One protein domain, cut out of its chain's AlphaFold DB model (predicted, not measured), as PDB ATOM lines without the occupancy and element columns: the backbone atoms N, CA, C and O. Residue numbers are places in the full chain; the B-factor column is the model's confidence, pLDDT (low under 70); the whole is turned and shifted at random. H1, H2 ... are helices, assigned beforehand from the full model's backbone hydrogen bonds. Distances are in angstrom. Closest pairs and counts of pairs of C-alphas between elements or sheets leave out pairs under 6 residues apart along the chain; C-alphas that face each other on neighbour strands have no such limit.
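AT A GLANCE: This is residues 3 to 101 of the 102 residues of the protein "Zinc finger MYM-type protein 6" of Sipha flava (yellow sugarcane aphid) (UniProt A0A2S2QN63). One long helix, H5, is the spine of a flat, open arrangement: H2 crosses it on one side, H1 meets it on that side with residues 14 to 18 alone and slants away from it, the helical hairpin of H3 and H4 sits beyond its first end, and H6 folds back on its other side without touching it. Residues 3 to 13 of H1, residues 77 to 82 and residues 93 to 101 stick out from the body. The printed part has 99 residues with six named helices, H1 to H6 in order along the chain, and no named strand; the class is all helix. The whole is loose, with a radius of gyration of the C-alphas of 17.7 A, and it spans 51 by 41 by 19 A.

IN THESE COORDINATES: Find C-alpha 3 at (-41.771, 36.129, -30.502); from there H1 runs through residues 3 to 18, 22.4 A from first to last C-alpha. Next come H2, residues 22 to 28, 9.8 A, and H3, residues 30 to 39, 14.2 A. H4 takes residues 43 to 49, 9.9 A. Look for C-alpha 52 at (-53.968, 55.353, 8.526), where H5 begins; it runs 37.1 A to residue 77. H6, residues 87 to 100, covers 20.6 A and ends at C-alpha 100, (-64.795, 40.880, 2.157).

HOW THE PARTS SIT: Start at H1, which touches H5 with residues 14 to 18 alone, at a steep tilt of 55 degrees, opposite ways; the closest C-alphas, of Leu 17 and Asn 69, are 5.7 A apart. H2 touches residues 58 to 66 of H5 at a steep tilt of 44 degrees, opposite ways, with the C-alphas of Ala 24 and Val 62 closest at 5.5 A. H3 and H4 form a hairpin and touch at a shallow tilt of 8 degrees, opposite ways; the C-alphas of Lys 34 and His 46 are closest, at 5.5 A. H4 and H5 are close but not clearly touching, with the C-alphas of Leu 49 and Glu 55 closest at 6.0 A. H6 touches no helix, and is apart from H5 only just, the closest C-alphas being 8.4 A apart. The helix packing is mostly crossed, but only just, with one of the three touching pairs at a shallow tilt. In H2, H3, H4 and H5 every O i to N i+4 pair is within hydrogen-bond range; in H1 it is 11 of 12, in H6 9 of 10.

THE WHOLE: The two C-alphas farthest apart, of Arg 41 and Lys 82, are 52.5 A apart. The printed part has no cut and no long link; the link from H5 to H6, 9 residues, is short. Look at the B-factor column: the mean pLDDT of the printed part is 70.4, and residues 3 to 21 and 75 to 101 are under 70.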
ATOM      1  N   ASP A   3     -41.930  36.888 -31.763       51.00
ATOM      2  CA  ASP A   3     -41.771  36.129 -30.502       51.00
ATOM      3  C   ASP A   3     -40.679  36.612 -29.534       51.00
ATOM      4  O   ASP A   3     -40.726  36.324 -28.336       51.00
ATOM      5  N   LYS A   4     -39.664  37.341 -30.014       47.31
ATOM      6  CA  LYS A   4     -38.544  37.762 -29.153       47.31
ATOM      7  C   LYS A   4     -38.916  38.900 -28.202       47.31
ATOM      8  O   LYS A   4     -38.346  38.968 -27.120       47.31
ATOM      9  N   HIS A   5     -39.855  39.765 -28.581       51.12
ATOM     10  CA  HIS A   5     -40.230  40.925 -27.766       51.12
ATOM     11  C   HIS A   5     -41.292  40.572 -26.717       51.12
ATOM     12  O   HIS A   5     -41.185  41.036 -25.586       51.12
ATOM     13  N   GLU A   6     -42.241  39.685 -27.039       48.22
ATOM     14  CA  GLU A   6     -43.206  39.156 -26.061       48.22
ATOM     15  C   GLU A   6     -42.514  38.353 -24.961       48.22
ATOM     16  O   GLU A   6     -42.742  38.603 -23.781       48.22
ATOM     17  N   THR A   7     -41.589  37.459 -25.324       47.41
ATOM     18  CA  THR A   7     -40.838  36.676 -24.328       47.41
ATOM     19  C   THR A   7     -40.047  37.585 -23.386       47.41
ATOM     20  O   THR A   7     -39.993  37.335 -22.185       47.41
ATOM     21  N   LEU A   8     -39.465  38.672 -23.907       49.62
ATOM     22  CA  LEU A   8     -38.758  39.678 -23.111       49.62
ATOM     23  C   LEU A   8     -39.701  40.467 -22.197       49.62
ATOM     24  O   LEU A   8     -39.325  40.718 -21.055       49.62
ATOM     25  N   LEU A   9     -40.908  40.821 -22.643       49.50
ATOM     26  CA  LEU A   9     -41.924  41.462 -21.797       49.50
ATOM     27  C   LEU A   9     -42.337  40.545 -20.642       49.50
ATOM     28  O   LEU A   9     -42.207  40.951 -19.492       49.50
ATOM     29  N   PHE A  10     -42.673  39.282 -20.916       43.69
ATOM     30  CA  PHE A  10     -42.986  38.294 -19.874       43.69
ATOM     31  C   PHE A  10     -41.814  38.060 -18.909       43.69
ATOM     32  O   PHE A  10     -42.010  37.976 -17.695       43.69
ATOM     33  N   HIS A  11     -40.572  38.003 -19.407       46.78
ATOM     34  CA  HIS A  11     -39.387  37.845 -18.555       46.78
ATOM     35  C   HIS A  11     -39.065  39.093 -17.727       46.78
ATOM     36  O   HIS A  11     -38.534  38.988 -16.621       46.78
ATOM     37  N   THR A  12     -39.351  40.280 -18.259       44.50
ATOM     38  CA  THR A  12     -39.165  41.538 -17.532       44.50
ATOM     39  C   THR A  12     -40.248  41.673 -16.475       44.50
ATOM     40  O   THR A  12     -39.937  42.071 -15.351       44.50
ATOM     41  N   GLU A  13     -41.472  41.241 -16.794       48.84
ATOM     42  CA  GLU A  13     -42.599  41.262 -15.877       48.84
ATOM     43  C   GLU A  13     -42.409  40.321 -14.678       48.84
ATOM     44  O   GLU A  13     -42.530  40.687 -13.509       48.84
ATOM     45  N   THR A  14     -41.960  39.106 -14.960       48.44
ATOM     46  CA  THR A  14     -41.600  38.132 -13.923       48.44
ATOM     47  C   THR A  14     -40.366  38.548 -13.113       48.44
ATOM     48  O   THR A  14     -40.206  38.105 -11.972       48.44
ATOM     49  N   ARG A  15     -39.507  39.439 -13.635       49.03
ATOM     50  CA  ARG A  15     -38.301  39.920 -12.939       49.03
ATOM     51  C   ARG A  15     -38.555  41.079 -11.972       49.03
ATOM     52  O   ARG A  15     -37.846  41.145 -10.973       49.03
ATOM     53  N   TRP A  16     -39.526  41.969 -12.202       51.62
ATOM     54  CA  TRP A  16     -39.862  42.991 -11.190       51.62
ATOM     55  C   TRP A  16     -40.608  42.395  -9.992       51.62
ATOM     56  O   TRP A  16     -40.422  42.868  -8.876       51.62
ATOM     57  N   LEU A  17     -41.369  41.315 -10.203       51.59
ATOM     58  CA  LEU A  17     -42.041  40.582  -9.126       51.59
ATOM     59  C   LEU A  17     -41.080  39.710  -8.301       51.59
ATOM     60  O   LEU A  17     -41.194  39.668  -7.079       51.59
ATOM     61  N   SER A  18     -40.115  39.045  -8.947       49.66
ATOM     62  CA  SER A  18     -39.234  38.065  -8.284       49.66
ATOM     63  C   SER A  18     -38.013  38.651  -7.573       49.66
ATOM     64  O   SER A  18     -37.425  37.973  -6.729       49.66
ATOM     65  N   LYS A  19     -37.610  39.894  -7.866       51.81
ATOM     66  CA  LYS A  19     -36.350  40.472  -7.362       51.81
ATOM     67  C   LYS A  19     -36.447  41.046  -5.942       51.81
ATOM     68  O   LYS A  19     -35.855  42.077  -5.652       51.81
ATOM     69  N   GLU A  20     -37.110  40.303  -5.060       55.44
ATOM     70  CA  GLU A  20     -37.418  40.644  -3.669       55.44
ATOM     71  C   GLU A  20     -38.547  41.666  -3.584       55.44
ATOM     72  O   GLU A  20     -38.594  42.633  -4.334       55.44
ATOM     73  N   ASN A  21     -39.501  41.433  -2.690       68.44
ATOM     74  CA  ASN A  21     -40.685  42.264  -2.554       68.44
ATOM     75  C   ASN A  21     -40.303  43.666  -2.039       68.44
ATOM     76  O   ASN A  21     -40.357  43.939  -0.841       68.44
ATOM     77  N   ILE A  22     -39.868  44.546  -2.948       74.94
ATOM     78  CA  ILE A  22     -39.450  45.924  -2.659       74.94
ATOM     79  C   ILE A  22     -40.575  46.658  -1.930       74.94
ATOM     80  O   ILE A  22     -40.290  47.462  -1.050       74.94
ATOM     81  N   LEU A  23     -41.836  46.343  -2.241       78.25
ATOM     82  CA  LEU A  23     -42.994  46.896  -1.545       78.25
ATOM     83  C   LEU A  23     -43.052  46.438  -0.082       78.25
ATOM     84  O   LEU A  23     -43.273  47.280   0.782       78.25
ATOM     85  N   ALA A  24     -42.797  45.159   0.221       83.88
ATOM     86  CA  ALA A  24     -42.691  44.693   1.609       83.88
ATOM     87  C   ALA A  24     -41.543  45.378   2.351       83.88
ATOM     88  O   ALA A  24     -41.770  45.951   3.407       83.88
ATOM     89  N   ARG A  25     -40.340  45.422   1.765       85.56
ATOM     90  CA  ARG A  25     -39.195  46.111   2.391       85.56
ATOM     91  C   ARG A  25     -39.460  47.599   2.615       85.56
ATOM     92  O   ARG A  25     -39.072  48.146   3.640       85.56
ATOM     93  N   LEU A  26     -40.119  48.258   1.662       84.62
ATOM     94  CA  LEU A  26     -40.526  49.656   1.784       84.62
ATOM     95  C   LEU A  26     -41.533  49.847   2.924       84.62
ATOM     96  O   LEU A  26     -41.468  50.848   3.631       84.62
ATOM     97  N   PHE A  27     -42.457  48.903   3.098       87.44
ATOM     98  CA  PHE A  27     -43.458  48.943   4.159       87.44
ATOM     99  C   PHE A  27     -42.880  48.618   5.544       87.44
ATOM    100  O   PHE A  27     -43.270  49.240   6.536       87.44
ATOM    101  N   ASP A  28     -41.912  47.705   5.618       89.31
ATOM    102  CA  ASP A  28     -41.155  47.423   6.840       89.31
ATOM    103  C   ASP A  28     -40.390  48.669   7.299       89.31
ATOM    104  O   ASP A  28     -40.439  49.023   8.474       89.31
ATOM    105  N   LEU A  29     -39.777  49.391   6.353       92.56
ATOM    106  CA  LEU A  29     -39.019  50.628   6.583       92.56
ATOM    107  C   LEU A  29     -39.885  51.901   6.577       92.56
ATOM    108  O   LEU A  29     -39.383  53.005   6.347       92.56
ATOM    109  N   ARG A  30     -41.208  51.792   6.744       92.69
ATOM    110  CA  ARG A  30     -42.113  52.943   6.576       92.69
ATOM    111  C   ARG A  30     -41.878  54.058   7.597       92.69
ATOM    112  O   ARG A  30     -42.127  55.218   7.279       92.69
ATOM    113  N   GLU A  31     -41.400  53.741   8.798       93.31
ATOM    114  CA  GLU A  31     -41.101  54.755   9.817       93.31
ATOM    115  C   GLU A  31     -39.830  55.535   9.457       93.31
ATOM    116  O   GLU A  31     -39.816  56.768   9.471       93.31
ATOM    117  N   GLU A  32     -38.790  54.842   9.000       94.25
ATOM    118  CA  GLU A  32     -37.577  55.443   8.452       94.25
ATOM    119  C   GLU A  32     -37.887  56.264   7.195       94.25
ATOM    120  O   GLU A  32     -37.341  57.356   7.011       94.25
ATOM    121  N   LEU A  33     -38.807  55.784   6.353       92.38
ATOM    122  CA  LEU A  33     -39.291  56.498   5.175       92.38
ATOM    123  C   LEU A  33     -39.992  57.807   5.565       92.38
ATOM    124  O   LEU A  33     -39.724  58.839   4.950       92.38
ATOM    125  N   LYS A  34     -40.847  57.806   6.597       93.81
ATOM    126  CA  LYS A  34     -41.497  59.027   7.110       93.81
ATOM    127  C   LYS A  34     -40.450  60.058   7.551       93.81
ATOM    128  O   LYS A  34     -40.520  61.212   7.126       93.81
ATOM    129  N   ILE A  35     -39.435  59.638   8.312       95.19
ATOM    130  CA  ILE A  35     -38.326  60.506   8.750       95.19
ATOM    131  C   ILE A  35     -37.543  61.046   7.543       95.19
ATOM    132  O   ILE A  35     -37.256  62.242   7.449       95.19
ATOM    133  N   PHE A  36     -37.225  60.179   6.582       95.25
ATOM    134  CA  PHE A  36     -36.521  60.558   5.361       95.25
ATOM    135  C   PHE A  36     -37.289  61.612   4.550       95.25
ATOM    136  O   PHE A  36     -36.687  62.573   4.065       95.25
ATOM    137  N   LEU A  37     -38.613  61.479   4.434       95.88
ATOM    138  CA  LEU A  37     -39.455  62.422   3.697       95.88
ATOM    139  C   LEU A  37     -39.476  63.813   4.339       95.88
ATOM    140  O   LEU A  37     -39.417  64.807   3.613       95.88
ATOM    141  N   ILE A  38     -39.478  63.897   5.673       96.38
ATOM    142  CA  ILE A  38     -39.322  65.174   6.391       96.38
ATOM    143  C   ILE A  38     -37.963  65.800   6.062       96.38
ATOM    144  O   ILE A  38     -37.894  66.963   5.662       96.38
ATOM    145  N   ASN A  39     -36.879  65.020   6.148       96.25
ATOM    146  CA  ASN A  39     -35.522  65.498   5.858       96.25
ATOM    147  C   ASN A  39     -35.372  66.002   4.414       96.25
ATOM    148  O   ASN A  39     -34.615  66.935   4.142       96.25
ATOM    149  N   LYS A  40     -36.121  65.411   3.477       96.81
ATOM    150  CA  LYS A  40     -36.180  65.830   2.071       96.81
ATOM    151  C   LYS A  40     -37.191  66.946   1.796       96.81
ATOM    152  O   LYS A  40     -37.349  67.325   0.639       96.81
ATOM    153  N   ARG A  41     -37.842  67.500   2.828       96.19
ATOM    154  CA  ARG A  41     -38.883  68.540   2.723       96.19
ATOM    155  C   ARG A  41     -40.074  68.115   1.854       96.19
ATOM    156  O   ARG A  41     -40.756  68.947   1.263       96.19
ATOM    157  N   MET A  42     -40.348  66.813   1.787       96.81
ATOM    158  CA  MET A  42     -41.466  66.227   1.040       96.81
ATOM    159  C   MET A  42     -42.705  66.093   1.935       96.81
ATOM    160  O   MET A  42     -43.270  65.009   2.096       96.81
ATOM    161  N   ASN A  43     -43.132  67.214   2.520       93.94
ATOM    162  CA  ASN A  43     -44.152  67.251   3.575       93.94
ATOM    163  C   ASN A  43     -45.489  66.641   3.136       93.94
ATOM    164  O   ASN A  43     -46.124  65.942   3.919       93.94
ATOM    165  N   TYR A  44     -45.878  66.846   1.872       95.75
ATOM    166  CA  TYR A  44     -47.096  66.258   1.316       95.75
ATOM    167  C   TYR A  44     -47.073  64.725   1.376       95.75
ATOM    168  O   TYR A  44     -48.020  64.120   1.864       95.75
ATOM    169  N   LEU A  45     -45.986  64.082   0.927       93.50
ATOM    170  CA  LEU A  45     -45.885  62.618   0.943       93.50
ATOM    171  C   LEU A  45     -45.826  62.067   2.366       93.50
ATOM    172  O   LEU A  45     -46.469  61.059   2.644       93.50
ATOM    173  N   HIS A  46     -45.099  62.742   3.258       94.94
ATOM    174  CA  HIS A  46     -45.086  62.399   4.678       94.94
ATOM    175  C   HIS A  46     -46.506  62.427   5.263       94.94
ATOM    176  O   HIS A  46     -46.939  61.461   5.885       94.94
ATOM    177  N   GLU A  47     -47.267  63.496   5.009       95.44
ATOM    178  CA  GLU A  47     -48.644  63.614   5.490       95.44
ATOM    179  C   GLU A  47     -49.542  62.501   4.931       95.44
ATOM    180  O   GLU A  47     -50.344  61.934   5.670       95.44
ATOM    181  N   GLN A  48     -49.395  62.139   3.650       94.69
ATOM    182  CA  GLN A  48     -50.142  61.013   3.079       94.69
ATOM    183  C   GLN A  48     -49.772  59.683   3.747       94.69
ATOM    184  O   GLN A  48     -50.670  58.920   4.088       94.69
ATOM    185  N   LEU A  49     -48.484  59.411   3.975       91.50
ATOM    186  CA  LEU A  49     -48.010  58.179   4.619       91.50
ATOM    187  C   LEU A  49     -48.410  58.067   6.096       91.50
ATOM    188  O   LEU A  49     -48.536  56.957   6.601       91.50
ATOM    189  N   CYS A  50     -48.648  59.187   6.778       92.62
ATOM    190  CA  CYS A  50     -49.172  59.206   8.147       92.62
ATOM    191  C   CYS A  50     -50.692  58.992   8.221       92.62
ATOM    192  O   CYS A  50     -51.233  58.770   9.306       92.62
ATOM    193  N   LYS A  51     -51.416  59.037   7.092       95.25
ATOM    194  CA  LYS A  51     -52.848  58.713   7.072       95.25
ATOM    195  C   LYS A  51     -53.018  57.207   7.187       95.25
ATOM    196  O   LYS A  51     -52.707  56.473   6.251       95.25
ATOM    197  N   LEU A  52     -53.661  56.766   8.269       92.56
ATOM    198  CA  LEU A  52     -53.968  55.353   8.526       92.56
ATOM    199  C   LEU A  52     -54.624  54.650   7.324       92.56
ATOM    200  O   LEU A  52     -54.349  53.485   7.059       92.56
ATOM    201  N   LYS A  53     -55.483  55.355   6.576       93.75
ATOM    202  CA  LYS A  53     -56.111  54.828   5.353       93.75
ATOM    203  C   LYS A  53     -55.076  54.450   4.287       93.75
ATOM    204  O   LYS A  53     -55.169  53.373   3.711       93.75
ATOM    205  N   ILE A  54     -54.107  55.326   4.028       91.31
ATOM    206  CA  ILE A  54     -53.055  55.099   3.030       91.31
ATOM    207  C   ILE A  54     -52.109  54.002   3.508       91.31
ATOM    208  O   ILE A  54     -51.816  53.089   2.744       91.31
ATOM    209  N   GLU A  55     -51.700  54.039   4.774       88.06
ATOM    210  CA  GLU A  55     -50.850  53.003   5.363       88.06
ATOM    211  C   GLU A  55     -51.487  51.609   5.240       88.06
ATOM    212  O   GLU A  55     -50.844  50.677   4.762       88.06
ATOM    213  N   LYS A  56     -52.785  51.480   5.554       90.00
ATOM    214  CA  LYS A  56     -53.540  50.229   5.371       90.00
ATOM    215  C   LYS A  56     -53.638  49.795   3.910       90.00
ATOM    216  O   LYS A  56     -53.511  48.610   3.629       90.00
ATOM    217  N   HIS A  57     -53.856  50.724   2.979       90.00
ATOM    218  CA  HIS A  57     -53.881  50.387   1.554       90.00
ATOM    219  C   HIS A  57     -52.529  49.859   1.070       90.00
ATOM    220  O   HIS A  57     -52.496  48.906   0.298       90.00
ATOM    221  N   ILE A  58     -51.422  50.451   1.529       88.00
ATOM    222  CA  ILE A  58     -50.077  49.985   1.181       88.00
ATOM    223  C   ILE A  58     -49.834  48.599   1.787       88.00
ATOM    224  O   ILE A  58     -49.363  47.726   1.070       88.00
ATOM    225  N   ALA A  59     -50.217  48.364   3.047       88.88
ATOM    226  CA  ALA A  59     -50.119  47.044   3.679       88.88
ATOM    227  C   ALA A  59     -50.881  45.970   2.882       88.88
ATOM    228  O   ALA A  59     -50.335  44.926   2.541       88.88
ATOM    229  N   TYR A  60     -52.123  46.273   2.497       88.38
ATOM    230  CA  TYR A  60     -52.947  45.370   1.697       88.38
ATOM    231  C   TYR A  60     -52.334  45.084   0.320       88.38
ATOM    232  O   TYR A  60     -52.332  43.948  -0.155       88.38
ATOM    233  N   LEU A  61     -51.771  46.114  -0.319       86.50
ATOM    234  CA  LEU A  61     -51.058  45.962  -1.580       86.50
ATOM    235  C   LEU A  61     -49.841  45.044  -1.398       86.50
ATOM    236  O   LEU A  61     -49.658  44.115  -2.177       86.50
ATOM    237  N   VAL A  62     -49.042  45.260  -0.351       86.12
ATOM    238  CA  VAL A  62     -47.894  44.408  -0.015       86.12
ATOM    239  C   VAL A  62     -48.316  42.949   0.112       86.12
ATOM    240  O   VAL A  62     -47.685  42.098  -0.516       86.12
ATOM    241  N   ASP A  63     -49.399  42.662   0.837       85.94
ATOM    242  CA  ASP A  63     -49.913  41.301   1.006       85.94
ATOM    243  C   ASP A  63     -50.281  40.656  -0.337       85.94
ATOM    244  O   ASP A  63     -49.848  39.534  -0.618       85.94
ATOM    245  N   ILE A  64     -51.002  41.371  -1.212       83.31
ATOM    246  CA  ILE A  64     -51.326  40.890  -2.568       83.31
ATOM    247  C   ILE A  64     -50.046  40.572  -3.345       83.31
ATOM    248  O   ILE A  64     -49.936  39.509  -3.956       83.31
ATOM    249  N   PHE A  65     -49.056  41.463  -3.300       80.25
ATOM    250  CA  PHE A  65     -47.797  41.285  -4.017       80.25
ATOM    251  C   PHE A  65     -46.964  40.113  -3.483       80.25
ATOM    252  O   PHE A  65     -46.348  39.408  -4.283       80.25
ATOM    253  N   ILE A  66     -46.988  39.840  -2.173       81.31
ATOM    254  CA  ILE A  66     -46.389  38.621  -1.597       81.31
ATOM    255  C   ILE A  66     -47.032  37.382  -2.226       81.31
ATOM    256  O   ILE A  66     -46.325  36.475  -2.670       81.31
ATOM    257  N   HIS A  67     -48.364  37.349  -2.287       79.44
ATOM    258  CA  HIS A  67     -49.107  36.198  -2.797       79.44
ATOM    259  C   HIS A  67     -48.881  35.992  -4.296       79.44
ATOM    260  O   HIS A  67     -48.643  34.865  -4.730       79.44
ATOM    261  N   LEU A  68     -48.891  37.074  -5.080       77.12
ATOM    262  CA  LEU A  68     -48.584  37.030  -6.509       77.12
ATOM    263  C   LEU A  68     -47.151  36.576  -6.763       77.12
ATOM    264  O   LEU A  68     -46.925  35.762  -7.652       77.12
ATOM    265  N   ASN A  69     -46.183  37.050  -5.976       75.81
ATOM    266  CA  ASN A  69     -44.804  36.611  -6.126       75.81
ATOM    267  C   ASN A  69     -44.643  35.126  -5.767       75.81
ATOM    268  O   ASN A  69     -43.969  34.391  -6.482       75.81
ATOM    269  N   HIS A  70     -45.305  34.653  -4.709       76.44
ATOM    270  CA  HIS A  70     -45.313  33.235  -4.356       76.44
ATOM    271  C   HIS A  70     -45.929  32.371  -5.465       76.44
ATOM    272  O   HIS A  70     -45.331  31.371  -5.860       76.44
ATOM    273  N   LEU A  71     -47.072  32.784  -6.022       73.19
ATOM    274  CA  LEU A  71     -47.687  32.121  -7.175       73.19
ATOM    275  C   LEU A  71     -46.737  32.117  -8.378       73.19
ATOM    276  O   LEU A  71     -46.513  31.076  -8.984       73.19
ATOM    277  N   ASN A  72     -46.137  33.261  -8.697       72.81
ATOM    278  CA  ASN A  72     -45.208  33.392  -9.811       72.81
ATOM    279  C   ASN A  72     -43.985  32.475  -9.641       72.81
ATOM    280  O   ASN A  72     -43.583  31.815 -10.591       72.81
ATOM    281  N   LEU A  73     -43.431  32.364  -8.429       71.62
ATOM    282  CA  LEU A  73     -42.339  31.435  -8.119       71.62
ATOM    283  C   LEU A  73     -42.762  29.968  -8.243       71.62
ATOM    284  O   LEU A  73     -41.982  29.165  -8.749       71.62
ATOM    285  N   GLN A  74     -43.983  29.615  -7.827       71.06
ATOM    286  CA  GLN A  74     -44.520  28.272  -8.052       71.06
ATOM    287  C   GLN A  74     -44.633  27.962  -9.545       71.06
ATOM    288  O   GLN A  74     -44.185  26.900  -9.968       71.06
ATOM    289  N   LEU A  75     -45.155  28.903 -10.340       64.12
ATOM    290  CA  LEU A  75     -45.318  28.768 -11.790       64.12
ATOM    291  C   LEU A  75     -43.973  28.695 -12.534       64.12
ATOM    292  O   LEU A  75     -43.823  27.913 -13.472       64.12
ATOM    293  N   LEU A  76     -42.975  29.481 -12.111       60.16
ATOM    294  CA  LEU A  76     -41.632  29.460 -12.699       60.16
ATOM    295  C   LEU A  76     -40.844  28.206 -12.283       60.16
ATOM    296  O   LEU A  76     -40.134  27.615 -13.096       60.16
ATOM    297  N   GLY A  77     -40.976  27.783 -11.021       55.34
ATOM    298  CA  GLY A  77     -40.382  26.551 -10.496       55.34
ATOM    299  C   GLY A  77     -41.017  25.288 -11.083       55.34
ATOM    300  O   GLY A  77     -40.353  24.257 -11.203       55.34
ATOM    301  N   SER A  78     -42.275  25.370 -11.529       52.19
ATOM    302  CA  SER A  78     -43.017  24.286 -12.172       52.19
ATOM    303  C   SER A  78     -42.786  24.172 -13.678       52.19
ATOM    304  O   SER A  78     -43.616  23.583 -14.367       52.19
ATOM    305  N   GLY A  79     -41.635  24.599 -14.209       48.47
ATOM    306  CA  GLY A  79     -41.208  24.296 -15.588       48.47
ATOM    307  C   GLY A  79     -41.177  22.794 -15.961       48.47
ATOM    308  O   GLY A  79     -40.765  22.446 -17.064       48.47
ATOM    309  N   LYS A  80     -41.606  21.890 -15.063       49.94
ATOM    310  CA  LYS A  80     -41.820  20.453 -15.294       49.94
ATOM    311  C   LYS A  80     -43.188  19.904 -14.863       49.94
ATOM    312  O   LYS A  80     -43.407  18.709 -15.037       49.94
ATOM    313  N   VAL A  81     -44.113  20.705 -14.330       47.41
ATOM    314  CA  VAL A  81     -45.440  20.198 -13.941       47.41
ATOM    315  C   VAL A  81     -46.510  20.955 -14.703       47.41
ATOM    316  O   VAL A  81     -46.744  22.142 -14.503       47.41
ATOM    317  N   LYS A  82     -47.121  20.208 -15.624       45.12
ATOM    318  CA  LYS A  82     -48.323  20.537 -16.383       45.12
ATOM    319  C   LYS A  82     -49.320  21.230 -15.452       45.12
ATOM    320  O   LYS A  82     -49.782  20.628 -14.489       45.12
ATOM    321  N   LEU A  83     -49.590  22.502 -15.730       47.28
ATOM    322  CA  LEU A  83     -50.559  23.298 -14.995       47.28
ATOM    323  C   LEU A  83     -51.925  22.606 -15.063       47.28
ATOM    324  O   LEU A  83     -52.616  22.690 -16.077       47.28
ATOM    325  N   GLU A  84     -52.357  22.000 -13.962       47.62
ATOM    326  CA  GLU A  84     -53.779  21.936 -13.612       47.62
ATOM    327  C   GLU A  84     -54.208  23.364 -13.221       47.62
ATOM    328  O   GLU A  84     -54.476  23.695 -12.070       47.62
ATOM    329  N   GLY A  85     -54.131  24.267 -14.203       47.22
ATOM    330  CA  GLY A  85     -54.104  25.723 -14.049       47.22
ATOM    331  C   GLY A  85     -55.431  26.366 -13.664       47.22
ATOM    332  O   GLY A  85     -55.586  27.567 -13.848       47.22
ATOM    333  N   SER A  86     -56.389  25.603 -13.146       48.03
ATOM    334  CA  SER A  86     -57.682  26.128 -12.711       48.03
ATOM    335  C   SER A  86     -57.786  26.233 -11.186       48.03
ATOM    336  O   SER A  86     -58.329  27.214 -10.691       48.03
ATOM    337  N   ALA A  87     -57.180  25.324 -10.414       50.47
ATOM    338  CA  ALA A  87     -57.380  25.262  -8.960       50.47
ATOM    339  C   ALA A  87     -56.841  26.489  -8.193       50.47
ATOM    340  O   ALA A  87     -57.479  26.965  -7.258       50.47
ATOM    341  N   ASN A  88     -55.703  27.055  -8.607       50.97
ATOM    342  CA  ASN A  88     -55.071  28.159  -7.872       50.97
ATOM    343  C   ASN A  88     -55.745  29.523  -8.095       50.97
ATOM    344  O   ASN A  88     -55.656  30.389  -7.226       50.97
ATOM    345  N   ILE A  89     -56.433  29.713  -9.226       51.22
ATOM    346  CA  ILE A  89     -57.219  30.930  -9.488       51.22
ATOM    347  C   ILE A  89     -58.478  30.924  -8.608       51.22
ATOM    348  O   ILE A  89     -58.796  31.941  -7.996       51.22
ATOM    349  N   PHE A  90     -59.120  29.761  -8.437       51.78
ATOM    350  CA  PHE A  90     -60.284  29.622  -7.555       51.78
ATOM    351  C   PHE A  90     -59.948  29.843  -6.075       51.78
ATOM    352  O   PHE A  90     -60.731  30.462  -5.364       51.78
ATOM    353  N   VAL A  91     -58.762  29.432  -5.608       54.09
ATOM    354  CA  VAL A  91     -58.312  29.716  -4.229       54.09
ATOM    355  C   VAL A  91     -58.176  31.224  -3.972       54.09
ATOM    356  O   VAL A  91     -58.383  31.683  -2.844       54.09
ATOM    357  N   PHE A  92     -57.835  32.004  -5.002       51.25
ATOM    358  CA  PHE A  92     -57.755  33.459  -4.900       51.25
ATOM    359  C   PHE A  92     -59.146  34.097  -4.805       51.25
ATOM    360  O   PHE A  92     -59.333  34.996  -3.984       51.25
ATOM    361  N   GLU A  93     -60.129  33.602  -5.567       51.78
ATOM    362  CA  GLU A  93     -61.522  34.050  -5.442       51.78
ATOM    363  C   GLU A  93     -62.126  33.691  -4.076       51.78
ATOM    364  O   GLU A  93     -62.700  34.561  -3.418       51.78
ATOM    365  N   ASP A  94     -61.910  32.471  -3.581       50.72
ATOM    366  CA  ASP A  94     -62.448  32.023  -2.287       50.72
ATOM    367  C   ASP A  94     -61.885  32.836  -1.108       50.72
ATOM    368  O   ASP A  94     -62.616  33.238  -0.198       50.72
ATOM    369  N   LYS A  95     -60.583  33.158  -1.130       49.38
ATOM    370  CA  LYS A  95     -59.977  34.029  -0.107       49.38
ATOM    371  C   LYS A  95     -60.471  35.472  -0.194       49.38
ATOM    372  O   LYS A  95     -60.595  36.116   0.847       49.38
ATOM    373  N   PHE A  96     -60.760  35.982  -1.389       47.06
ATOM    374  CA  PHE A  96     -61.298  37.333  -1.568       47.06
ATOM    375  C   PHE A  96     -62.721  37.451  -0.999       47.06
ATOM    376  O   PHE A  96     -63.037  38.410  -0.291       47.06
ATOM    377  N   VAL A  97     -63.552  36.426  -1.206       47.47
ATOM    378  CA  VAL A  97     -64.891  36.330  -0.606       47.47
ATOM    379  C   VAL A  97     -64.808  36.256   0.925       47.47
ATOM    380  O   VAL A  97     -65.507  37.002   1.605       47.47
ATOM    381  N   LEU A  98     -63.895  35.457   1.487       47.44
ATOM    382  CA  LEU A  98     -63.721  35.353   2.944       47.44
ATOM    383  C   LEU A  98     -63.208  36.642   3.609       47.44
ATOM    384  O   LEU A  98     -63.533  36.906   4.765       47.44
ATOM    385  N   LEU A  99     -62.413  37.449   2.900       42.59
ATOM    386  CA  LEU A  99     -61.856  38.701   3.425       42.59
ATOM    387  C   LEU A  99     -62.806  39.899   3.271       42.59
ATOM    388  O   LEU A  99     -62.702  40.846   4.044       42.59
ATOM    389  N   SER A 100     -63.750  39.851   2.326       39.66
ATOM    390  CA  SER A 100     -64.795  40.880   2.157       39.66
ATOM    391  C   SER A 100     -65.964  40.758   3.145       39.66
ATOM    392  O   SER A 100     -66.778  41.673   3.253       39.66
ATOM    393  N   ALA A 101     -66.035  39.655   3.894       44.38
ATOM    394  CA  ALA A 101     -67.075  39.381   4.885       44.38
ATOM    395  C   ALA A 101     -66.733  39.879   6.309       44.38
ATOM    396  O   ALA A 101     -67.397  39.471   7.266       44.38
TER     397      ALA A 101